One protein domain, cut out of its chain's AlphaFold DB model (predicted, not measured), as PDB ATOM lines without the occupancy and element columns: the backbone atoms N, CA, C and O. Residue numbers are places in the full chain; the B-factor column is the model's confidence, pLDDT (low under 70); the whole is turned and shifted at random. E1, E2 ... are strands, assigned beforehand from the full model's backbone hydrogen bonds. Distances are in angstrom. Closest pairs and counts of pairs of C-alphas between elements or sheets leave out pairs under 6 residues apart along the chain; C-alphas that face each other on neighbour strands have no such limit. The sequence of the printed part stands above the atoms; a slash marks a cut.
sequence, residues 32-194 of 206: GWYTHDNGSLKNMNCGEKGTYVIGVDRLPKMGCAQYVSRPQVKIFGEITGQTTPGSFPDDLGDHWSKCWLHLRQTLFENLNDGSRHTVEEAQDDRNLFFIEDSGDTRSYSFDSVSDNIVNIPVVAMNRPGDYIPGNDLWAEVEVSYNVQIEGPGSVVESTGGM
ATOM      1  N   GLY A  32     -33.299  -6.999  58.328       92.44
ATOM      2  CA  GLY A  32     -33.650  -8.247  58.999       92.44
ATOM      3  C   GLY A  32     -32.581  -9.311  58.832       92.44
ATOM      4  O   GLY A  32     -31.468  -9.037  58.382       92.44
ATOM      5  N   TRP A  33     -32.928 -10.518  59.253       92.62
ATOM      6  CA  TRP A  33     -32.029 -11.659  59.253       92.62
ATOM      7  C   TRP A  33     -32.829 -12.946  59.131       92.62
ATOM      8  O   TRP A  33     -34.006 -13.014  59.485       92.62
ATOM      9  N   TYR A  34     -32.169 -13.979  58.633       91.81
ATOM     10  CA  TYR A  34     -32.703 -15.328  58.616       91.81
ATOM     11  C   TYR A  34     -31.647 -16.282  59.151       91.81
ATOM     12  O   TYR A  34     -30.532 -16.297  58.633       91.81
ATOM     13  N   THR A  35     -32.010 -17.076  60.158       89.00
ATOM     14  CA  THR A  35     -31.224 -18.232  60.601       89.00
ATOM     15  C   THR A  35     -31.897 -19.488  60.098       89.00
ATOM     16  O   THR A  35     -33.116 -19.641  60.183       89.00
ATOM     17  N   HIS A  36     -31.087 -20.379  59.551       86.06
ATOM     18  CA  HIS A  36     -31.554 -21.658  59.065       86.06
ATOM     19  C   HIS A  36     -31.471 -22.708  60.170       86.06
ATOM     20  O   HIS A  36     -30.404 -22.946  60.718       86.06
ATOM     21  N   ASP A  37     -32.587 -23.352  60.498       80.38
ATOM     22  CA  ASP A  37     -32.669 -24.279  61.640       80.38
ATOM     23  C   ASP A  37     -32.524 -25.763  61.237       80.38
ATOM     24  O   ASP A  37     -32.758 -26.658  62.048       80.38
ATOM     25  N   ASN A  38     -32.195 -26.060  59.973       75.69
ATOM     26  CA  ASN A  38     -32.183 -27.425  59.431       75.69
ATOM     27  C   ASN A  38     -30.991 -27.675  58.483       75.69
ATOM     28  O   ASN A  38     -30.312 -26.749  58.064       75.69
ATOM     29  N   GLY A  39     -30.748 -28.935  58.111       69.88
ATOM     30  CA  GLY A  39     -29.650 -29.339  57.227       69.88
ATOM     31  C   GLY A  39     -29.915 -29.224  55.723       69.88
ATOM     32  O   GLY A  39     -28.985 -29.376  54.952       69.88
ATOM     33  N   SER A  40     -31.149 -28.977  55.265       82.94
ATOM     34  CA  SER A  40     -31.463 -28.925  53.823       82.94
ATOM     35  C   SER A  40     -31.319 -27.521  53.241       82.94
ATOM     36  O   SER A  40     -31.837 -26.591  53.848       82.94
ATOM     37  N   LEU A  41     -30.783 -27.372  52.029       89.12
ATOM     38  CA  LEU A  41     -30.731 -26.096  51.303       89.12
ATOM     39  C   LEU A  41     -32.056 -25.300  51.316       89.12
ATOM     40  O   LEU A  41     -33.107 -25.787  50.888       89.12
ATOM     41  N   LYS A  42     -31.979 -24.026  51.713       91.50
ATOM     42  CA  LYS A  42     -33.035 -23.015  51.580       91.50
ATOM     43  C   LYS A  42     -32.608 -21.949  50.563       91.50
ATOM     44  O   LYS A  42     -31.538 -21.360  50.677       91.50
ATOM     45  N   ASN A  43     -33.477 -21.684  49.585       93.75
ATOM     46  CA  ASN A  43     -33.345 -20.578  48.631       93.75
ATOM     47  C   ASN A  43     -34.340 -19.476  49.003       93.75
ATOM     48  O   ASN A  43     -35.503 -19.774  49.291       93.75
ATOM     49  N   MET A  44     -33.903 -18.223  48.985       94.12
ATOM     50  CA  MET A  44     -34.724 -17.057  49.310       94.12
ATOM     51  C   MET A  44     -34.306 -15.863  48.457       94.12
ATOM     52  O   MET A  44     -33.172 -15.809  47.984       94.12
ATOM     53  N   ASN A  45     -35.202 -14.896  48.271       95.38
ATOM     54  CA  ASN A  45     -34.835 -13.627  47.664       95.38
ATOM     55  C   ASN A  45     -35.651 -12.447  48.196       95.38
ATOM     56  O   ASN A  45     -36.788 -12.582  48.645       95.38
ATOM     57  N   CYS A  46     -35.064 -11.265  48.114       96.25
ATOM     58  CA  CYS A  46     -35.746 -10.003  48.368       96.25
ATOM     59  C   CYS A  46     -35.220  -8.944  47.405       96.25
ATOM     60  O   CYS A  46     -34.140  -9.110  46.837       96.25
ATOM     61  N   GLY A  47     -35.965  -7.866  47.201       96.25
ATOM     62  CA  GLY A  47     -35.530  -6.827  46.278       96.25
ATOM     63  C   GLY A  47     -36.610  -5.821  45.936       96.25
ATOM     64  O   GLY A  47     -37.688  -5.794  46.542       96.25
ATOM     65  N   GLU A  48     -36.299  -5.010  44.933       97.69
ATOM     66  CA  GLU A  48     -37.227  -4.080  44.314       97.69
ATOM     67  C   GLU A  48     -37.209  -4.179  42.790       97.69
ATOM     68  O   GLU A  48     -36.251  -4.634  42.161       97.69
ATOM     69  N   LYS A  49     -38.296  -3.696  42.197       98.25
ATOM     70  CA  LYS A  49     -38.426  -3.455  40.772       98.25
ATOM     71  C   LYS A  49     -39.021  -2.068  40.554       98.25
ATOM     72  O   LYS A  49     -40.196  -1.834  40.844       98.25
ATOM     73  N   GLY A  50     -38.208  -1.157  40.034       98.19
ATOM     74  CA  GLY A  50     -38.639   0.162  39.592       98.19
ATOM     75  C   GLY A  50     -39.139   0.117  38.150       98.19
ATOM     76  O   GLY A  50     -38.457  -0.393  37.266       98.19
ATOM     77  N   THR A  51     -40.315   0.682  37.908       98.38
ATOM     78  CA  THR A  51     -40.911   0.856  36.582       98.38
ATOM     79  C   THR A  51     -40.873   2.326  36.199       98.38
ATOM     80  O   THR A  51     -41.336   3.191  36.948       98.38
ATOM     81  N   TYR A  52     -40.366   2.595  35.002       98.44
ATOM     82  CA  TYR A  52     -40.151   3.928  34.460       98.44
ATOM     83  C   TYR A  52     -40.729   4.038  33.051       98.44
ATOM     84  O   TYR A  52     -40.893   3.033  32.358       98.44
ATOM     85  N   VAL A  53     -41.025   5.262  32.618       97.44
ATOM     86  CA  VAL A  53     -41.606   5.541  31.301       97.44
ATOM     87  C   VAL A  53     -40.995   6.786  30.669       97.44
ATOM     88  O   VAL A  53     -40.831   7.821  31.322       97.44
ATOM     89  N   ILE A  54     -40.706   6.701  29.375       95.12
ATOM     90  CA  ILE A  54     -40.481   7.853  28.509       95.12
ATOM     91  C   ILE A  54     -41.669   7.975  27.553       95.12
ATOM     92  O   ILE A  54     -42.083   7.012  26.905       95.12
ATOM     93  N   GLY A  55     -42.248   9.175  27.515       93.81
ATOM     94  CA  GLY A  55     -43.424   9.450  26.689       93.81
ATOM     95  C   GLY A  55     -43.067   9.466  25.207       93.81
ATOM     96  O   GLY A  55     -41.963   9.876  24.838       93.81
ATOM     97  N   VAL A  56     -43.999   9.072  24.344       90.50
ATOM     98  CA  VAL A  56     -43.803   9.068  22.883       90.50
ATOM     99  C   VAL A  56     -43.369  10.427  22.315       90.50
ATOM    100  O   VAL A  56     -42.596  10.497  21.362       90.50
ATOM    101  N   ASP A  57     -43.831  11.527  22.905       90.31
ATOM    102  CA  ASP A  57     -43.486  12.901  22.529       90.31
ATOM    103  C   ASP A  57     -42.049  13.295  22.912       90.31
ATOM    104  O   ASP A  57     -41.484  14.249  22.366       90.31
ATOM    105  N   ARG A  58     -41.466  12.532  23.838       90.19
ATOM    106  CA  ARG A  58     -40.112  12.676  24.365       90.19
ATOM    107  C   ARG A  58     -39.125  11.697  23.752       90.19
ATOM    108  O   ARG A  58     -37.925  11.956  23.787       90.19
ATOM    109  N   LEU A  59     -39.611  10.625  23.129       87.38
ATOM    110  CA  LEU A  59     -38.754   9.710  22.394       87.38
ATOM    111  C   LEU A  59     -37.976  10.461  21.297       87.38
ATOM    112  O   LEU A  59     -38.535  11.303  20.579       87.38
ATOM    113  N   PRO A  60     -36.673  10.171  21.135       77.50
ATOM    114  CA  PRO A  60     -35.921  10.666  19.997       77.50
ATOM    115  C   PRO A  60     -36.642  10.294  18.695       77.50
ATOM    116  O   PRO A  60     -37.123   9.173  18.529       77.50
ATOM    117  N   LYS A  61     -36.720  11.234  17.746       74.12
ATOM    118  CA  LYS A  61     -37.337  10.949  16.445       74.12
ATOM    119  C   LYS A  61     -36.609   9.773  15.794       74.12
ATOM    120  O   LYS A  61     -35.397   9.841  15.610       74.12
ATOM    121  N   MET A  62     -37.366   8.742  15.415       64.62
ATOM    122  CA  MET A  62     -36.863   7.569  14.696       64.62
ATOM    123  C   MET A  62     -35.901   7.982  13.570       64.62
ATOM    124  O   MET A  62     -36.262   8.746  12.673       64.62
ATOM    125  N   GLY A  63     -34.674   7.469  13.633       63.66
ATOM    126  CA  GLY A  63     -33.590   7.692  12.678       63.66
ATOM    127  C   GLY A  63     -32.633   6.499  12.697       63.66
ATOM    128  O   GLY A  63     -32.841   5.560  13.456       63.66
ATOM    129  N   CYS A  64     -31.575   6.515  11.884       59.69
ATOM    130  CA  CYS A  64     -30.581   5.428  11.823       59.69
ATOM    131  C   CYS A  64     -29.669   5.328  13.063       59.69
ATOM    132  O   CYS A  64     -28.647   4.651  12.997       59.69
ATOM    133  N   ALA A  65     -29.977   6.049  14.141       70.25
ATOM    134  CA  ALA A  65     -29.127   6.112  15.316       70.25
ATOM    135  C   ALA A  65     -29.442   4.963  16.278       70.25
ATOM    136  O   ALA A  65     -30.593   4.545  16.410       70.25
ATOM    137  N   GLN A  66     -28.400   4.463  16.928       84.06
ATOM    138  CA  GLN A  66     -28.491   3.436  17.951       84.06
ATOM    139  C   GLN A  66     -28.884   4.099  19.273       84.06
ATOM    140  O   GLN A  66     -28.309   5.126  19.632       84.06
ATOM    141  N   TYR A  67     -29.849   3.530  19.995       88.19
ATOM    142  CA  TYR A  67     -30.264   4.063  21.293       88.19
ATOM    143  C   TYR A  67     -29.781   3.169  22.420       88.19
ATOM    144  O   TYR A  67     -29.802   1.945  22.299       88.19
ATOM    145  N   VAL A  68     -29.367   3.774  23.528       92.88
ATOM    146  CA  VAL A  68     -28.807   3.052  24.668       92.88
ATOM    147  C   VAL A  68     -29.444   3.541  25.959       92.88
ATOM    148  O   VAL A  68     -29.547   4.738  26.208       92.88
ATOM    149  N   SER A  69     -29.867   2.598  26.793       95.38
ATOM    150  CA  SER A  69     -30.384   2.857  28.132       95.38
ATOM    151  C   SER A  69     -29.375   2.348  29.160       95.38
ATOM    152  O   SER A  69     -29.008   1.170  29.133       95.38
ATOM    153  N   ARG A  70     -28.906   3.250  30.033       96.69
ATOM    154  CA  ARG A  70     -27.854   3.000  31.036       96.69
ATOM    155  C   ARG A  70     -28.311   3.393  32.452       96.69
ATOM    156  O   ARG A  70     -27.766   4.342  33.018       96.69
ATOM    157  N   PRO A  71     -29.315   2.716  33.030       97.31
ATOM    158  CA  PRO A  71     -29.752   3.016  34.380       97.31
ATOM    159  C   PRO A  71     -28.649   2.729  35.399       97.31
ATOM    160  O   PRO A  71     -27.803   1.844  35.240       97.31
ATOM    161  N   GLN A  72     -28.707   3.474  36.493       96.62
ATOM    162  CA  GLN A  72     -27.887   3.268  37.675       96.62
ATOM    163  C   GLN A  72     -28.793   3.311  38.898       96.62
ATOM    164  O   GLN A  72     -29.787   4.040  38.920       96.62
ATOM    165  N   VAL A  73     -28.416   2.555  39.918       96.75
ATOM    166  CA  VAL A  73     -29.023   2.611  41.250       96.75
ATOM    167  C   VAL A  73     -27.933   2.882  42.278       96.75
ATOM    168  O   VAL A  73     -26.751   2.672  41.993       96.75
ATOM    169  N   LYS A  74     -28.304   3.356  43.470       96.25
ATOM    170  CA  LYS A  74     -27.404   3.333  44.629       96.25
ATOM    171  C   LYS A  74     -27.922   2.329  45.600       96.25
ATOM    172  O   LYS A  74     -29.116   2.289  45.882       96.25
ATOM    173  N   ILE A  75     -26.982   1.571  46.114       95.62
ATOM    174  CA  ILE A  75     -27.192   0.638  47.189       95.62
ATOM    175  C   ILE A  75     -26.356   1.146  48.357       95.62
ATOM    176  O   ILE A  75     -25.218   1.561  48.167       95.62
ATOM    177  N   PHE A  76     -26.934   1.164  49.548       94.94
ATOM    178  CA  PHE A  76     -26.242   1.484  50.796       94.94
ATOM    179  C   PHE A  76     -26.393   0.329  51.773       94.94
ATOM    180  O   PHE A  76     -27.330  -0.461  51.630       94.94
ATOM    181  N   GLY A  77     -25.531   0.288  52.786       93.75
ATOM    182  CA  GLY A  77     -25.578  -0.703  53.848       93.75
ATOM    183  C   GLY A  77     -24.763  -1.950  53.540       93.75
ATOM    184  O   GLY A  77     -23.962  -2.004  52.602       93.75
ATOM    185  N   GLU A  78     -24.971  -2.965  54.369       94.62
ATOM    186  CA  GLU A  78     -24.160  -4.171  54.390       94.62
ATOM    187  C   GLU A  78     -25.041  -5.416  54.450       94.62
ATOM    188  O   GLU A  78     -26.055  -5.454  55.153       94.62
ATOM    189  N   ILE A  79     -24.626  -6.449  53.720       94.56
ATOM    190  CA  ILE A  79     -25.174  -7.794  53.844       94.56
ATOM    191  C   ILE A  79     -24.094  -8.737  54.360       94.56
ATOM    192  O   ILE A  79     -22.998  -8.814  53.801       94.56
ATOM    193  N   THR A  80     -24.423  -9.464  55.418       95.19
ATOM    194  CA  THR A  80     -23.507 -10.352  56.128       95.19
ATOM    195  C   THR A  80     -24.033 -11.776  56.068       95.19
ATOM    196  O   THR A  80     -25.188 -12.046  56.393       95.19
ATOM    197  N   GLY A  81     -23.181 -12.697  55.635       94.31
ATOM    198  CA  GLY A  81     -23.385 -14.130  55.752       94.31
ATOM    199  C   GLY A  81     -22.537 -14.690  56.885       94.31
ATOM    200  O   GLY A  81     -21.387 -14.291  57.072       94.31
ATOM    201  N   GLN A  82     -23.087 -15.655  57.607       92.50
ATOM    202  CA  GLN A  82     -22.378 -16.409  58.629       92.50
ATOM    203  C   GLN A  82     -22.717 -17.891  58.494       92.50
ATOM    204  O   GLN A  82     -23.861 -18.264  58.234       92.50
ATOM    205  N   THR A  83     -21.728 -18.745  58.714       90.44
ATOM    206  CA  THR A  83     -21.926 -20.168  58.992       90.44
ATOM    207  C   THR A  83     -21.628 -20.409  60.467       90.44
ATOM    208  O   THR A  83     -20.802 -19.723  61.077       90.44
ATOM    209  N   THR A  84     -22.292 -21.374  61.089       79.12
ATOM    210  CA  THR A  84     -21.954 -21.769  62.461       79.12
ATOM    211  C   THR A  84     -20.906 -22.875  62.462       79.12
ATOM    212  O   THR A  84     -20.908 -23.725  61.572       79.12
ATOM    213  N   PRO A  85     -20.008 -22.909  63.463       67.00
ATOM    214  CA  PRO A  85     -19.270 -24.125  63.753       67.00
ATOM    215  C   PRO A  85     -20.300 -25.193  64.127       67.00
ATOM    216  O   PRO A  85     -21.143 -24.930  64.992       67.00
ATOM    217  N   GLY A  86     -20.250 -26.366  63.488       60.69
ATOM    218  CA  GLY A  86     -21.121 -27.491  63.838       60.69
ATOM    219  C   GLY A  86     -21.105 -27.685  65.355       60.69
ATOM    220  O   GLY A  86     -20.052 -27.908  65.958       60.69
ATOM    221  N   SER A  87     -22.250 -27.480  66.010       53.50
ATOM    222  CA  SER A  87     -22.298 -27.389  67.480       53.50
ATOM    223  C   SER A  87     -22.211 -28.763  68.143       53.50
ATOM    224  O   SER A  87     -21.964 -28.872  69.345       53.50
ATOM    225  N   PHE A  88     -22.425 -29.816  67.355       55.16
ATOM    226  CA  PHE A  88     -22.486 -31.193  67.806       55.16
ATOM    227  C   PHE A  88     -21.623 -32.099  66.919       55.16
ATOM    228  O   PHE A  88     -21.530 -31.867  65.718       55.16
ATOM    229  N   PRO A  89     -21.025 -33.166  67.483       53.94
ATOM    230  CA  PRO A  89     -20.219 -34.127  66.725       53.94
ATOM    231  C   PRO A  89     -20.991 -34.878  65.622       53.94
ATOM    232  O   PRO A  89     -20.357 -35.502  64.776       53.94
ATOM    233  N   ASP A  90     -22.326 -34.796  65.615       53.47
ATOM    234  CA  ASP A  90     -23.202 -35.389  64.597       53.47
ATOM    235  C   ASP A  90     -23.599 -34.392  63.484       53.47
ATOM    236  O   ASP A  90     -24.272 -34.767  62.525       53.47
ATOM    237  N   ASP A  91     -23.171 -33.129  63.593       62.50
ATOM    238  CA  ASP A  91     -23.397 -32.057  62.613       62.50
ATOM    239  C   ASP A  91     -22.299 -32.108  61.535       62.50
ATOM    240  O   ASP A  91     -21.431 -31.247  61.431       62.50
ATOM    241  N   LEU A  92     -22.273 -33.223  60.797       60.19
ATOM    242  CA  LEU A  92     -21.326 -33.501  59.705       60.19
ATOM    243  C   LEU A  92     -21.838 -32.997  58.341       60.19
ATOM    244  O   LEU A  92     -21.388 -33.483  57.303       60.19
ATOM    245  N   GLY A  93     -22.837 -32.111  58.340       69.25
ATOM    246  CA  GLY A  93     -23.424 -31.550  57.126       69.25
ATOM    247  C   GLY A  93     -22.590 -30.412  56.543       69.25
ATOM    248  O   GLY A  93     -21.759 -29.819  57.227       69.25
ATOM    249  N   ASP A  94     -22.834 -30.091  55.275       77.19
ATOM    250  CA  ASP A  94     -22.237 -28.914  54.650       77.19
ATOM    251  C   ASP A  94     -22.928 -27.653  55.200       77.19
ATOM    252  O   ASP A  94     -24.151 -27.515  55.125       77.19
ATOM    253  N   HIS A  95     -22.148 -26.722  55.751       86.06
ATOM    254  CA  HIS A  95     -22.645 -25.420  56.197       86.06
ATOM    255  C   HIS A  95     -22.154 -24.362  55.235       86.06
ATOM    256  O   HIS A  95     -20.953 -24.126  55.117       86.06
ATOM    257  N   TRP A  96     -23.078 -23.688  54.568       88.69
ATOM    258  CA  TRP A  96     -22.688 -22.636  53.653       88.69
ATOM    259  C   TRP A  96     -23.739 -21.544  53.547       88.69
ATOM    260  O   TRP A  96     -24.936 -21.749  53.756       88.69
ATOM    261  N   SER A  97     -23.261 -20.353  53.212       92.75
ATOM    262  CA  SER A  97     -24.067 -19.150  53.053       92.75
ATOM    263  C   SER A  97     -23.592 -18.403  51.812       92.75
ATOM    264  O   SER A  97     -22.398 -18.140  51.638       92.75
ATOM    265  N   LYS A  98     -24.522 -18.111  50.902       95.38
ATOM    266  CA  LYS A  98     -24.251 -17.449  49.623       95.38
ATOM    267  C   LYS A  98     -25.234 -16.320  49.400       95.38
ATOM    268  O   LYS A  98     -26.432 -16.470  49.647       95.38
ATOM    269  N   CYS A  99     -24.726 -15.231  48.838       96.44
ATOM    270  CA  CYS A  99     -25.556 -14.159  48.330       96.44
ATOM    271  C   CYS A  99     -25.054 -13.676  46.971       96.44
ATOM    272  O   CYS A  99     -23.853 -13.461  46.768       96.44
ATOM    273  N   TRP A 100     -25.993 -13.484  46.053       97.62
ATOM    274  CA  TRP A 100     -25.775 -12.814  44.780       97.62
ATOM    275  C   TRP A 100     -26.657 -11.578  44.684       97.62
ATOM    276  O   TRP A 100     -27.822 -11.608  45.077       97.62
ATOM    277  N   LEU A 101     -26.101 -10.520  44.109       97.75
ATOM    278  CA  LEU A 101     -26.843  -9.372  43.624       97.75
ATOM    279  C   LEU A 101     -27.258  -9.648  42.178       97.75
ATOM    280  O   LEU A 101     -26.405  -9.730  41.295       97.75
ATOM    281  N   HIS A 102     -28.557  -9.786  41.962       98.31
ATOM    282  CA  HIS A 102     -29.175  -9.915  40.653       98.31
ATOM    283  C   HIS A 102     -29.649  -8.541  40.177       98.31
ATOM    284  O   HIS A 102     -30.352  -7.823  40.894       98.31
ATOM    285  N   LEU A 103     -29.241  -8.173  38.968       98.56
ATOM    286  CA  LEU A 103     -29.567  -6.905  38.331       98.56
ATOM    287  C   LEU A 103     -30.198  -7.190  36.977       98.56
ATOM    288  O   LEU A 103     -29.621  -7.917  36.168       98.56
ATOM    289  N   ARG A 104     -31.345  -6.578  36.695       98.56
ATOM    290  CA  ARG A 104     -32.031  -6.757  35.411       98.56
ATOM    291  C   ARG A 104     -32.588  -5.442  34.904       98.56
ATOM    292  O   ARG A 104     -33.118  -4.648  35.675       98.56
ATOM    293  N   GLN A 105     -32.500  -5.236  33.598       98.38
ATOM    294  CA  GLN A 105     -33.229  -4.191  32.902       98.38
ATOM    295  C   GLN A 105     -34.029  -4.802  31.764       98.38
ATOM    296  O   GLN A 105     -33.471  -5.491  30.914       98.38
ATOM    297  N   THR A 106     -35.309  -4.457  31.687       98.19
ATOM    298  CA  THR A 106     -36.160  -4.797  30.547       98.19
ATOM    299  C   THR A 106     -36.741  -3.526  29.952       98.19
ATOM    300  O   THR A 106     -37.443  -2.791  30.646       98.19
ATOM    301  N   LEU A 107     -36.506  -3.282  28.665       97.19
ATOM    302  CA  LEU A 107     -37.250  -2.285  27.899       97.19
ATOM    303  C   LEU A 107     -38.474  -2.939  27.262       97.19
ATOM    304  O   LEU A 107     -38.390  -4.048  26.731       97.19
ATOM    305  N   PHE A 108     -39.624  -2.276  27.322       96.56
ATOM    306  CA  PHE A 108     -40.865  -2.820  26.781       96.56
ATOM    307  C   PHE A 108     -41.867  -1.737  26.386       96.56
ATOM    308  O   PHE A 108     -41.763  -0.583  26.791       96.56
ATOM    309  N   GLU A 109     -42.874  -2.134  25.624       96.06
ATOM    310  CA  GLU A 109     -44.010  -1.307  25.234       96.06
ATOM    311  C   GLU A 109     -45.307  -2.009  25.635       96.06
ATOM    312  O   GLU A 109     -45.410  -3.240  25.590       96.06
ATOM    313  N   ASN A 110     -46.315  -1.224  26.004       95.19
ATOM    314  CA  ASN A 110     -47.669  -1.733  26.189       95.19
ATOM    315  C   ASN A 110     -48.431  -1.560  24.872       95.19
ATOM    316  O   ASN A 110     -48.552  -0.446  24.364       95.19
ATOM    317  N   LEU A 111     -48.925  -2.659  24.306       93.50
ATOM    318  CA  LEU A 111     -49.672  -2.659  23.054       93.50
ATOM    319  C   LEU A 111     -51.145  -2.299  23.286       93.50
ATOM    320  O   LEU A 111     -51.684  -2.435  24.384       93.50
ATOM    321  N   ASN A 112     -51.828  -1.880  22.219       91.38
ATOM    322  CA  ASN A 112     -53.240  -1.475  22.268       91.38
ATOM    323  C   ASN A 112     -54.196  -2.594  22.716       91.38
ATOM    324  O   ASN A 112     -55.302  -2.310  23.170       91.38
ATOM    325  N   ASP A 113     -53.795  -3.857  22.569       94.31
ATOM    326  CA  ASP A 113     -54.548  -5.023  23.042       94.31
ATOM    327  C   ASP A 113     -54.272  -5.362  24.522       94.31
ATOM    328  O   ASP A 113     -54.811  -6.339  25.043       94.31
ATOM    329  N   GLY A 114     -53.453  -4.553  25.203       91.88
ATOM    330  CA  GLY A 114     -53.039  -4.736  26.591       91.88
ATOM    331  C   GLY A 114     -51.884  -5.719  26.777       91.88
ATOM    332  O   GLY A 114     -51.464  -5.946  27.911       91.88
ATOM    333  N   SER A 115     -51.366  -6.314  25.699       94.94
ATOM    334  CA  SER A 115     -50.194  -7.180  25.775       94.94
ATOM    335  C   SER A 115     -48.899  -6.371  25.899       94.94
ATOM    336  O   SER A 115     -48.829  -5.190  25.555       94.94
ATOM    337  N   ARG A 116     -47.858  -7.022  26.419       95.19
ATOM    338  CA  ARG A 116     -46.518  -6.448  26.562       95.19
ATOM    339  C   ARG A 116     -45.633  -6.905  25.408       95.19
ATOM    340  O   ARG A 116     -45.490  -8.107  25.186       95.19
ATOM    341  N   HIS A 117     -44.993  -5.956  24.739       93.88
ATOM    342  CA  HIS A 117     -43.932  -6.200  23.767       93.88
ATOM    343  C   HIS A 117     -42.581  -5.913  24.423       93.88
ATOM    344  O   HIS A 117     -42.288  -4.766  24.750       93.88
ATOM    345  N   THR A 118     -41.769  -6.942  24.662       95.19
ATOM    346  CA  THR A 118     -40.393  -6.743  25.140       95.19
ATOM    347  C   THR A 118     -39.530  -6.280  23.979       95.19
ATOM    348  O   THR A 118     -39.404  -6.994  22.989       95.19
ATOM    349  N   VAL A 119     -38.939  -5.098  24.134       94.12
ATOM    350  CA  VAL A 119     -38.027  -4.497  23.159       94.12
ATOM    351  C   VAL A 119     -36.659  -5.156  23.275       94.12
ATOM    352  O   VAL A 119     -36.134  -5.668  22.295       94.12
ATOM    353  N   GLU A 120     -36.095  -5.171  24.484       95.06
ATOM    354  CA  GLU A 120     -34.786  -5.765  24.759       95.06
ATOM    355  C   GLU A 120     -34.608  -5.974  26.273       95.06
ATOM    356  O   GLU A 120     -35.246  -5.292  27.086       95.06
ATOM    357  N   GLU A 121     -33.751  -6.917  26.661       96.69
ATOM    358  CA  GLU A 121     -33.479  -7.245  28.062       96.69
ATOM    359  C   GLU A 121     -31.994  -7.533  28.296       96.69
ATOM    360  O   GLU A 121     -31.322  -8.159  27.479       96.69
ATOM    361  N   ALA A 122     -31.486  -7.103  29.447       98.00
ATOM    362  CA  ALA A 122     -30.155  -7.460  29.913       98.00
ATOM    363  C   ALA A 122     -30.184  -7.786  31.411       98.00
ATOM    364  O   ALA A 122     -30.913  -7.157  32.182       98.00
ATOM    365  N   GLN A 123     -29.366  -8.754  31.823       98.19
ATOM    366  CA  GLN A 123     -29.219  -9.167  33.218       98.19
ATOM    367  C   GLN A 123     -27.748  -9.405  33.581       98.19
ATOM    368  O   GLN A 123     -26.933  -9.721  32.713       98.19
ATOM    369  N   ASP A 124     -27.427  -9.243  34.860       97.94
ATOM    370  CA  ASP A 124     -26.107  -9.457  35.452       97.94
ATOM    371  C   ASP A 124     -26.276 -10.012  36.867       97.94
ATOM    372  O   ASP A 124     -27.160  -9.594  37.614       97.94
ATOM    373  N   ASP A 125     -25.411 -10.952  37.226       97.25
ATOM    374  CA  ASP A 125     -25.417 -11.641  38.509       97.25
ATOM    375  C   ASP A 125     -24.033 -11.505  39.135       97.25
ATOM    376  O   ASP A 125     -23.034 -12.008  38.612       97.25
ATOM    377  N   ARG A 126     -23.962 -10.843  40.289       95.94
ATOM    378  CA  ARG A 126     -22.702 -10.600  41.000       95.94
ATOM    379  C   ARG A 126     -22.692 -11.378  42.295       95.94
ATOM    380  O   ARG A 126     -23.556 -11.181  43.143       95.94
ATOM    381  N   ASN A 127     -21.704 -12.247  42.479       96.19
ATOM    382  CA  ASN A 127     -21.506 -12.873  43.780       96.19
ATOM    383  C   ASN A 127     -21.023 -11.818  44.786       96.19
ATOM    384  O   ASN A 127     -19.992 -11.188  44.556       96.19
ATOM    385  N   LEU A 128     -21.773 -11.628  45.873       95.50
ATOM    386  CA  LEU A 128     -21.386 -10.735  46.968       95.50
ATOM    387  C   LEU A 128     -20.498 -11.480  47.963       95.50
ATOM    388  O   LEU A 128     -19.429 -11.005  48.338       95.50
ATOM    389  N   PHE A 129     -20.921 -12.686  48.341       95.12
ATOM    390  CA  PHE A 129     -20.107 -13.614  49.108       95.12
ATOM    391  C   PHE A 129     -20.519 -15.064  48.853       95.12
ATOM    392  O   PHE A 129     -21.643 -15.379  48.444       95.12
ATOM    393  N   PHE A 130     -19.588 -15.958  49.153       95.00
ATOM    394  CA  PHE A 130     -19.813 -17.384  49.321       95.00
ATOM    395  C   PHE A 130     -18.912 -17.861  50.465       95.00
ATOM    396  O   PHE A 130     -17.701 -17.628  50.446       95.00
ATOM    397  N   ILE A 131     -19.534 -18.473  51.469       93.00
ATOM    398  CA  ILE A 131     -18.916 -19.066  52.650       93.00
ATOM    399  C   ILE A 131     -19.262 -20.554  52.653       93.00
ATOM    400  O   ILE A 131     -20.441 -20.876  52.557       93.00
ATOM    401  N   GLU A 132     -18.268 -21.432  52.758       86.38
ATOM    402  CA  GLU A 132     -18.427 -22.901  52.839       86.38
ATOM    403  C   GLU A 132     -17.752 -23.494  54.088       86.38
ATOM    404  O   GLU A 132     -18.003 -24.631  54.472       86.38
ATOM    405  N   ASP A 133     -16.908 -22.703  54.754       72.12
ATOM    406  CA  ASP A 133     -16.190 -23.122  55.951       72.12
ATOM    407  C   ASP A 133     -17.068 -22.946  57.189       72.12
ATOM    408  O   ASP A 133     -17.771 -21.946  57.325       72.12
ATOM    409  N   SER A 134     -17.007 -23.889  58.129       73.25
ATOM    410  CA  SER A 134     -17.775 -23.825  59.374       73.25
ATOM    411  C   SER A 134     -17.268 -22.703  60.290       73.25
ATOM    412  O   SER A 134     -16.090 -22.690  60.654       73.25
ATOM    413  N   GLY A 135     -18.160 -21.817  60.735       80.94
ATOM    414  CA  GLY A 135     -17.827 -20.750  61.682       80.94
ATOM    415  C   GLY A 135     -17.191 -19.504  61.064       80.94
ATOM    416  O   GLY A 135     -16.606 -18.714  61.806       80.94
ATOM    417  N   ASP A 136     -17.276 -19.332  59.744       89.62
ATOM    418  CA  ASP A 136     -16.792 -18.138  59.044       89.62
ATOM    419  C   ASP A 136     -17.909 -17.085  58.923       89.62
ATOM    420  O   ASP A 136     -19.107 -17.368  59.015       89.62
ATOM    421  N   THR A 137     -17.513 -15.828  58.763       92.31
ATOM    422  CA  THR A 137     -18.414 -14.685  58.589       92.31
ATOM    423  C   THR A 137     -17.845 -13.779  57.515       92.31
ATOM    424  O   THR A 137     -16.675 -13.400  57.565       92.31
ATOM    425  N   ARG A 138     -18.677 -13.408  56.542       94.12
ATOM    426  CA  ARG A 138     -18.295 -12.473  55.482       94.12
ATOM    427  C   ARG A 138     -19.382 -11.449  55.264       94.12
ATOM    428  O   ARG A 138     -20.558 -11.792  55.195       94.12
ATOM    429  N   SER A 139     -18.944 -10.220  55.060       93.88
ATOM    430  CA  SER A 139     -19.813  -9.087  54.795       93.88
ATOM    431  C   SER A 139     -19.456  -8.463  53.456       93.88
ATOM    432  O   SER A 139     -18.281  -8.398  53.083       93.88
ATOM    433  N   TYR A 140     -20.473  -8.006  52.737       94.38
ATOM    434  CA  TYR A 140     -20.322  -7.154  51.568       94.38
ATOM    435  C   TYR A 140     -20.995  -5.817  51.866       94.38
ATOM    436  O   TYR A 140     -22.212  -5.762  52.050       94.38
ATOM    437  N   SER A 141     -20.196  -4.752  51.923       93.56
ATOM    438  CA  SER A 141     -20.672  -3.394  52.184       93.56
ATOM    439  C   SER A 141     -20.706  -2.582  50.894       93.56
ATOM    440  O   SER A 141     -19.753  -2.590  50.113       93.56
ATOM    441  N   PHE A 142     -21.797  -1.844  50.710       92.69
ATOM    442  CA  PHE A 142     -21.960  -0.846  49.659       92.69
ATOM    443  C   PHE A 142     -21.658   0.575  50.164       92.69
ATOM    444  O   PHE A 142     -22.031   1.540  49.516       92.69
ATOM    445  N   ASP A 143     -20.999   0.759  51.311       84.19
ATOM    446  CA  ASP A 143     -20.839   2.098  51.907       84.19
ATOM    447  C   ASP A 143     -19.687   2.919  51.304       84.19
ATOM    448  O   ASP A 143     -19.535   4.113  51.590       84.19
ATOM    449  N   SER A 144     -18.862   2.309  50.450       80.88
ATOM    450  CA  SER A 144     -17.820   3.032  49.725       80.88
ATOM    451  C   SER A 144     -18.436   3.875  48.596       80.88
ATOM    452  O   SER A 144     -19.383   3.472  47.926       80.88
ATOM    453  N   VAL A 145     -17.883   5.069  48.349       72.81
ATOM    454  CA  VAL A 145     -18.398   5.996  47.318       72.81
ATOM    455  C   VAL A 145     -18.341   5.396  45.905       72.81
ATOM    456  O   VAL A 145     -19.101   5.815  45.037       72.81
ATOM    457  N   SER A 146     -17.432   4.452  45.643       76.44
ATOM    458  CA  SER A 146     -17.353   3.770  44.345       76.44
ATOM    459  C   SER A 146     -18.284   2.569  44.240       76.44
ATOM    460  O   SER A 146     -18.726   2.263  43.137       76.44
ATOM    461  N   ASP A 147     -18.578   1.908  45.360       81.12
ATOM    462  CA  ASP A 147     -19.326   0.647  45.365       81.12
ATOM    463  C   ASP A 147     -20.823   0.881  45.563       81.12
ATOM    464  O   ASP A 147     -21.636   0.055  45.150       81.12
ATOM    465  N   ASN A 148     -21.199   2.041  46.115       90.56
ATOM    466  CA  ASN A 148     -22.596   2.390  46.297       90.56
ATOM    467  C   ASN A 148     -23.314   2.661  44.977       90.56
ATOM    468  O   ASN A 148     -24.515   2.454  44.933       90.56
ATOM    469  N   ILE A 149     -22.637   3.086  43.901       94.94
ATOM    470  CA  ILE A 149     -23.252   3.251  42.573       94.94
ATOM    471  C   ILE A 149     -23.152   1.938  41.802       94.94
ATOM    472  O   ILE A 149     -22.092   1.541  41.318       94.94
ATOM    473  N   VAL A 150     -24.298   1.298  41.608       95.56
ATOM    474  CA  VAL A 150     -24.411   0.023  40.911       95.56
ATOM    475  C   VAL A 150     -24.971   0.263  39.513       95.56
ATOM    476  O   VAL A 150     -26.110   0.694  39.332       95.56
ATOM    477  N   ASN A 151     -24.151  -0.034  38.503       95.75
ATOM    478  CA  ASN A 151     -24.589  -0.012  37.111       95.75
ATOM    479  C   ASN A 151     -25.520  -1.192  36.837       95.75
ATOM    480  O   ASN A 151     -25.131  -2.344  37.059       95.75
ATOM    481  N   ILE A 152     -26.704  -0.886  36.313       97.88
ATOM    482  CA  ILE A 152     -27.639  -1.874  35.788       97.88
ATOM    483  C   ILE A 152     -27.176  -2.279  34.374       97.88
ATOM    484  O   ILE A 152     -26.604  -1.447  33.659       97.88
ATOM    485  N   PRO A 153     -27.368  -3.544  33.958       97.69
ATOM    486  CA  PRO A 153     -26.977  -4.017  32.635       97.69
ATOM    487  C   PRO A 153     -27.553  -3.162  31.512       97.69
ATOM    488  O   PRO A 153     -28.754  -2.929  31.438       97.69
ATOM    489  N   VAL A 154     -26.667  -2.709  30.630       96.12
ATOM    490  CA  VAL A 154     -27.007  -1.789  29.548       96.12
ATOM    491  C   VAL A 154     -27.820  -2.503  28.482       96.12
ATOM    492  O   VAL A 154     -27.432  -3.565  27.996       96.12
ATOM    493  N   VAL A 155     -28.890  -1.848  28.048       94.88
ATOM    494  CA  VAL A 155     -29.710  -2.288  26.923       94.88
ATOM    495  C   VAL A 155     -29.500  -1.343  25.745       94.88
ATOM    496  O   VAL A 155     -29.570  -0.123  25.904       94.88
ATOM    497  N   ALA A 156     -29.258  -1.903  24.558       91.88
ATOM    498  CA  ALA A 156     -29.066  -1.142  23.330       91.88
ATOM    499  C   ALA A 156     -30.071  -1.578  22.254       91.88
ATOM    500  O   ALA A 156     -30.109  -2.746  21.878       91.88
ATOM    501  N   MET A 157     -30.844  -0.620  21.747       88.44
ATOM    502  CA  MET A 157     -31.753  -0.798  20.615       88.44
ATOM    503  C   MET A 157     -30.995  -0.452  19.336       88.44
ATOM    504  O   MET A 157     -30.589   0.695  19.121       88.44
ATOM    505  N   ASN A 158     -30.769  -1.462  18.505       75.00
ATOM    506  CA  ASN A 158     -29.792  -1.416  17.417       75.00
ATOM    507  C   ASN A 158     -30.436  -1.548  16.038       75.00
ATOM    508  O   ASN A 158     -29.743  -1.401  15.027       75.00
ATOM    509  N   ARG A 159     -31.729  -1.880  15.962       72.50
ATOM    510  CA  ARG A 159     -32.406  -2.181  14.703       72.50
ATOM    511  C   ARG A 159     -33.626  -1.282  14.514       72.50
ATOM    512  O   ARG A 159     -34.404  -1.058  15.441       72.50
ATOM    513  N   PRO A 160     -33.845  -0.790  13.283       67.19
ATOM    514  CA  PRO A 160     -35.120  -0.194  12.925       67.19
ATOM    515  C   PRO A 160     -36.262  -1.175  13.224       67.19
ATOM    516  O   PRO A 160     -36.266  -2.287  12.698       67.19
ATOM    517  N   GLY A 161     -37.224  -0.750  14.043       71.19
ATOM    518  CA  GLY A 161     -38.374  -1.567  14.441       71.19
ATOM    519  C   GLY A 161     -38.229  -2.317  15.767       71.19
ATOM    520  O   GLY A 161     -39.155  -3.043  16.107       71.19
ATOM    521  N   ASP A 162     -37.133  -2.129  16.519       79.19
ATOM    522  CA  ASP A 162     -37.010  -2.673  17.886       79.19
ATOM    523  C   ASP A 162     -38.135  -2.164  18.809       79.19
ATOM    524  O   ASP A 162     -38.573  -2.879  19.704       79.19
ATOM    525  N   TYR A 163     -38.658  -0.962  18.548       83.06
ATOM    526  CA  TYR A 163     -39.850  -0.420  19.198       83.06
ATOM    527  C   TYR A 163     -40.865   0.075  18.159       83.06
ATOM    528  O   TYR A 163     -40.520   0.397  17.013       83.06
ATOM    529  N   ILE A 164     -42.133   0.126  18.555       86.38
ATOM    530  CA  ILE A 164     -43.259   0.511  17.714       86.38
ATOM    531  C   ILE A 164     -43.451   2.034  17.804       86.38
ATOM    532  O   ILE A 164     -43.868   2.563  18.836       86.38
ATOM    533  N   PRO A 165     -43.205   2.785  16.714       83.31
ATOM    534  CA  PRO A 165     -43.389   4.230  16.737       83.31
ATOM    535  C   PRO A 165     -44.835   4.602  17.078       83.31
ATOM    536  O   PRO A 165     -45.780   4.076  16.491       83.31
ATOM    537  N   GLY A 166     -44.991   5.563  17.987       87.00
ATOM    538  CA  GLY A 166     -46.299   5.994  18.481       87.00
ATOM    539  C   GLY A 166     -46.621   5.510  19.896       87.00
ATOM    540  O   GLY A 166     -47.538   6.059  20.500       87.00
ATOM    541  N   ASN A 167     -45.862   4.549  20.428       91.56
ATOM    542  CA  ASN A 167     -46.034   4.044  21.786       91.56
ATOM    543  C   ASN A 167     -45.049   4.692  22.766       91.56
ATOM    544  O   ASN A 167     -43.970   5.148  22.385       91.56
ATOM    545  N   ASP A 168     -45.432   4.703  24.042       94.69
ATOM    546  CA  ASP A 168     -44.513   5.005  25.137       94.69
ATOM    547  C   ASP A 168     -43.540   3.838  25.328       94.69
ATOM    548  O   ASP A 168     -43.942   2.669  25.285       94.69
ATOM    549  N   LEU A 169     -42.281   4.160  25.613       95.19
ATOM    550  CA  LEU A 169     -41.273   3.166  25.959       95.19
ATOM    551  C   LEU A 169     -41.155   3.088  27.481       95.19
ATOM    552  O   LEU A 169     -40.970   4.091  28.173       95.19
ATOM    553  N   TRP A 170     -41.247   1.876  28.002       97.44
ATOM    554  CA  TRP A 170     -41.175   1.578  29.421       97.44
ATOM    555  C   TRP A 170     -39.872   0.858  29.744       97.44
ATOM    556  O   TRP A 170     -39.319   0.136  28.913       97.44
ATOM    557  N   ALA A 171     -39.398   1.037  30.971       98.19
ATOM    558  CA  ALA A 171     -38.256   0.326  31.516       98.19
ATOM    559  C   ALA A 171     -38.620  -0.275  32.874       98.19
ATOM    560  O   ALA A 171     -39.150   0.414  33.742       98.19
ATOM    561  N   GLU A 172     -38.321  -1.552  33.068       98.50
ATOM    562  CA  GLU A 172     -38.253  -2.179  34.386       98.50
ATOM    563  C   GLU A 172     -36.782  -2.324  34.770       98.50
ATOM    564  O   GLU A 172     -36.000  -2.856  33.985       98.50
ATOM    565  N   VAL A 173     -36.420  -1.855  35.961       98.56
ATOM    566  CA  VAL A 173     -35.105  -2.034  36.581       98.56
ATOM    567  C   VAL A 173     -35.303  -2.844  37.851       98.56
ATOM    568  O   VAL A 173     -36.020  -2.411  38.751       98.56
ATOM    569  N   GLU A 174     -34.692  -4.019  37.912       98.50
ATOM    570  CA  GLU A 174     -34.753  -4.928  39.051       98.50
ATOM    571  C   GLU A 174     -33.412  -4.973  39.776       98.50
ATOM    572  O   GLU A 174     -32.357  -5.100  39.146       98.50
ATOM    573  N   VAL A 175     -33.484  -4.913  41.103       98.25
ATOM    574  CA  VAL A 175     -32.360  -5.120  42.013       98.25
ATOM    575  C   VAL A 175     -32.824  -6.112  43.067       98.25
ATOM    576  O   VAL A 175     -33.713  -5.801  43.864       98.25
ATOM    577  N   SER A 176     -32.244  -7.306  43.078       97.19
ATOM    578  CA  SER A 176     -32.623  -8.342  44.035       97.19
ATOM    579  C   SER A 176     -31.423  -9.079  44.618       97.19
ATOM    580  O   SER A 176     -30.388  -9.254  43.981       97.19
ATOM    581  N   TYR A 177     -31.555  -9.488  45.875       96.44
ATOM    582  CA  TYR A 177     -30.590 -10.310  46.590       96.44
ATOM    583  C   TYR A 177     -31.094 -11.741  46.576       96.44
ATOM    584  O   TYR A 177     -32.110 -12.052  47.200       96.44
ATOM    585  N   ASN A 178     -30.374 -12.611  45.881       96.44
ATOM    586  CA  ASN A 178     -30.635 -14.039  45.872       96.44
ATOM    587  C   ASN A 178     -29.763 -14.688  46.939       96.44
ATOM    588  O   ASN A 178     -28.535 -14.618  46.876       96.44
ATOM    589  N   VAL A 179     -30.399 -15.302  47.929       95.44
ATOM    590  CA  VAL A 179     -29.743 -15.896  49.090       95.44
ATOM    591  C   VAL A 179     -29.950 -17.401  49.091       95.44
ATOM    592  O   VAL A 179     -31.052 -17.909  48.872       95.44
ATOM    593  N   GLN A 180     -28.868 -18.118  49.365       94.69
ATOM    594  CA  GLN A 180     -28.891 -19.553  49.576       94.69
ATOM    595  C   GLN A 180     -28.162 -19.889  50.872       94.69
ATOM    596  O   GLN A 180     -27.038 -19.431  51.086       94.69
ATOM    597  N   ILE A 181     -28.810 -20.679  51.724       91.88
ATOM    598  CA  ILE A 181     -28.281 -21.073  53.029       91.88
ATOM    599  C   ILE A 181     -28.492 -22.572  53.220       91.88
ATOM    600  O   ILE A 181     -29.576 -23.097  52.945       91.88
ATOM    601  N   GLU A 182     -27.464 -23.248  53.716       89.94
ATOM    602  CA  GLU A 182     -27.504 -24.647  54.127       89.94
ATOM    603  C   GLU A 182     -26.760 -24.831  55.455       89.94
ATOM    604  O   GLU A 182     -25.878 -24.043  55.820       89.94
ATOM    605  N   GLY A 183     -27.156 -25.868  56.190       85.75
ATOM    606  CA  GLY A 183     -26.628 -26.175  57.511       85.75
ATOM    607  C   GLY A 183     -27.370 -25.443  58.641       85.75
ATOM    608  O   GLY A 183     -27.676 -24.251  58.508       85.75
ATOM    609  N   PRO A 184     -27.653 -26.125  59.768       82.00
ATOM    610  CA  PRO A 184     -28.241 -25.495  60.943       82.00
ATOM    611  C   PRO A 184     -27.352 -24.367  61.473       82.00
ATOM    612  O   PRO A 184     -26.131 -24.498  61.480       82.00
ATOM    613  N   GLY A 185     -27.969 -23.283  61.941       76.75
ATOM    614  CA  GLY A 185     -27.310 -22.127  62.545       76.75
ATOM    615  C   GLY A 185     -26.714 -21.121  61.557       76.75
ATOM    616  O   GLY A 185     -26.388 -20.011  61.972       76.75
ATOM    617  N   SER A 186     -26.627 -21.442  60.263       84.62
ATOM    618  CA  SER A 186     -26.181 -20.495  59.235       84.62
ATOM    619  C   SER A 186     -27.136 -19.298  59.127       84.62
ATOM    620  O   SER A 186     -28.359 -19.452  59.197       84.62
ATOM    621  N   VAL A 187     -26.580 -18.097  58.946       89.12
ATOM    622  CA  VAL A 187     -27.307 -16.819  58.975       89.12
ATOM    623  C   VAL A 187     -27.015 -15.995  57.726       89.12
ATOM    624  O   VAL A 187     -25.898 -16.002  57.201       89.12
ATOM    625  N   VAL A 188     -28.020 -15.250  57.267       91.12
ATOM    626  CA  VAL A 188     -27.818 -14.063  56.428       91.12
ATOM    627  C   VAL A 188     -28.595 -12.900  57.019       91.12
ATOM    628  O   VAL A 188     -29.788 -13.026  57.308       91.12
ATOM    629  N   GLU A 189     -27.921 -11.771  57.188       93.50
ATOM    630  CA  GLU A 189     -28.469 -10.556  57.777       93.50
ATOM    631  C   GLU A 189     -28.129  -9.313  56.957       93.50
ATOM    632  O   GLU A 189     -27.116  -9.253  56.264       93.50
ATOM    633  N   SER A 190     -28.992  -8.309  57.055       90.00
ATOM    634  CA  SER A 190     -28.727  -6.946  56.605       90.00
ATOM    635  C   SER A 190     -28.341  -6.113  57.829       90.00
ATOM    636  O   SER A 190     -29.203  -5.710  58.623       90.00
ATOM    637  N   THR A 191     -27.040  -5.904  58.027       74.38
ATOM    638  CA  THR A 191     -26.497  -5.198  59.192       74.38
ATOM    639  C   THR A 191     -26.693  -3.691  58.994       74.38
ATOM    640  O   THR A 191     -26.107  -3.080  58.108       74.38
ATOM    641  N   GLY A 192     -27.562  -3.072  59.800       71.38
ATOM    642  CA  GLY A 192     -27.869  -1.637  59.696       71.38
ATOM    643  C   GLY A 192     -28.926  -1.260  58.651       71.38
ATOM    644  O   GLY A 192     -29.350  -0.106  58.622       71.38
ATOM    645  N   GLY A 193     -29.422  -2.231  57.875       84.81
ATOM    646  CA  GLY A 193     -30.387  -2.005  56.801       84.81
ATOM    647  C   GLY A 193     -29.706  -1.615  55.489       84.81
ATOM    648  O   GLY A 193     -28.769  -0.823  55.470       84.81
ATOM    649  N   MET A 194     -30.204  -2.157  54.383       93.00
ATOM    650  CA  MET A 194     -29.806  -1.767  53.037       93.00
ATOM    651  C   MET A 194     -30.837  -0.814  52.450       93.00
ATOM    652  O   MET A 194     -32.036  -0.979  52.686       93.00
TER     653      MET A 194
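Overview. This is residues 32 to 194 of the 206 residues of an uncharacterized protein of Streptomyces mobaraensis NBRC 13819 = DSM 40847 (UniProt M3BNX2). This is a long, twisted sandwich, only partly face to face: a four-strand sheet of E2, E10, E5 and E6 runs most of its length, and the shorter sheet of E1, E4, E7, E8 and E11 covers part of one face. Toward the other end the small pair E3 and E9 continues that cover, and the links at residues 55 to 66 and 83 to 95 reach the two far ends. The 163 printed residues hold no named helix and eleven strands, E1 to E11 in chain order, and the class is all strand. The four-strand sheet has the order E2, E10, E5, E6, all antiparallel, and the branched sheet's neighbour pairs are antiparallel too. The whole is loose, with a radius of gyration of the C-alphas of 20.7 A, and elongated, spanning 69 by 37 by 23 A.

Along the chain. Start with E2, residues 42 to 54, which runs 39.2 A from C-alpha 42 at (-33.035, -23.015, 51.580). Beside it find E10, residues 169 to 182, 41.9 A, then E5, residues 96 to 110, 42.6 A, and E6, residues 116 to 131, 40.0 A. In the branched sheet, E4, residues 72 to 82, covers 29.3 A; look there also for E1, residues 32 to 35, E7, residues 137 to 141, E8, residues 149 to 151, and E11, residues 187 to 194, which ends at C-alpha 194 at (-29.806, -1.767, 53.037). E3 is residues 67 to 69 and E9 residues 155 to 157.

Arrangement. In the four-strand sheet, these backbone atoms are within hydrogen-bond range: N 48 and O 175 at 2.9 A across the neighbours E2 and E10, N 102 and O 176 at 2.8 A across the neighbours E5 and E10, and N 103 and O 124 at 2.9 A across the hairpin E5 and E6. The sandwich's facing parts are 9.9 A centre to centre, with strands at 30 degrees. E4 bends by 61 degrees at residue 76; E7, with N 81 and O 138 at 2.8 A, is on one side of it and E11, with N 80 and O 189 at 2.8 A, on the other side. E8 pairs with residues 72 to 74 of E4, with N 150 and O 73 at 2.8 A, and E1 pairs with E11, with N 34 and O 188 at 2.9 A. E3 and E9 have N 157 and O 67 at 2.8 A; the closest C-alphas of E9 and E6 are Val 155 and Ala 122, 6.0 A. Nested antiparallel pairs, E1 with E11, E2 with E10, E3 with E9 and E4 with E8, form a jelly roll, one long hairpin wound over both sheets.

Size, cuts and confidence. The two C-alphas farthest apart, those of Lys 61 and Pro 89, are 69.7 A apart. The printed part has no cut; its long links are E2 to E3, E4 to E5 and E9 to E10. Mean pLDDT of the printed part is 88.5, and it is under 70 at residues 39, 62 to 64, 85 to 93 and 160.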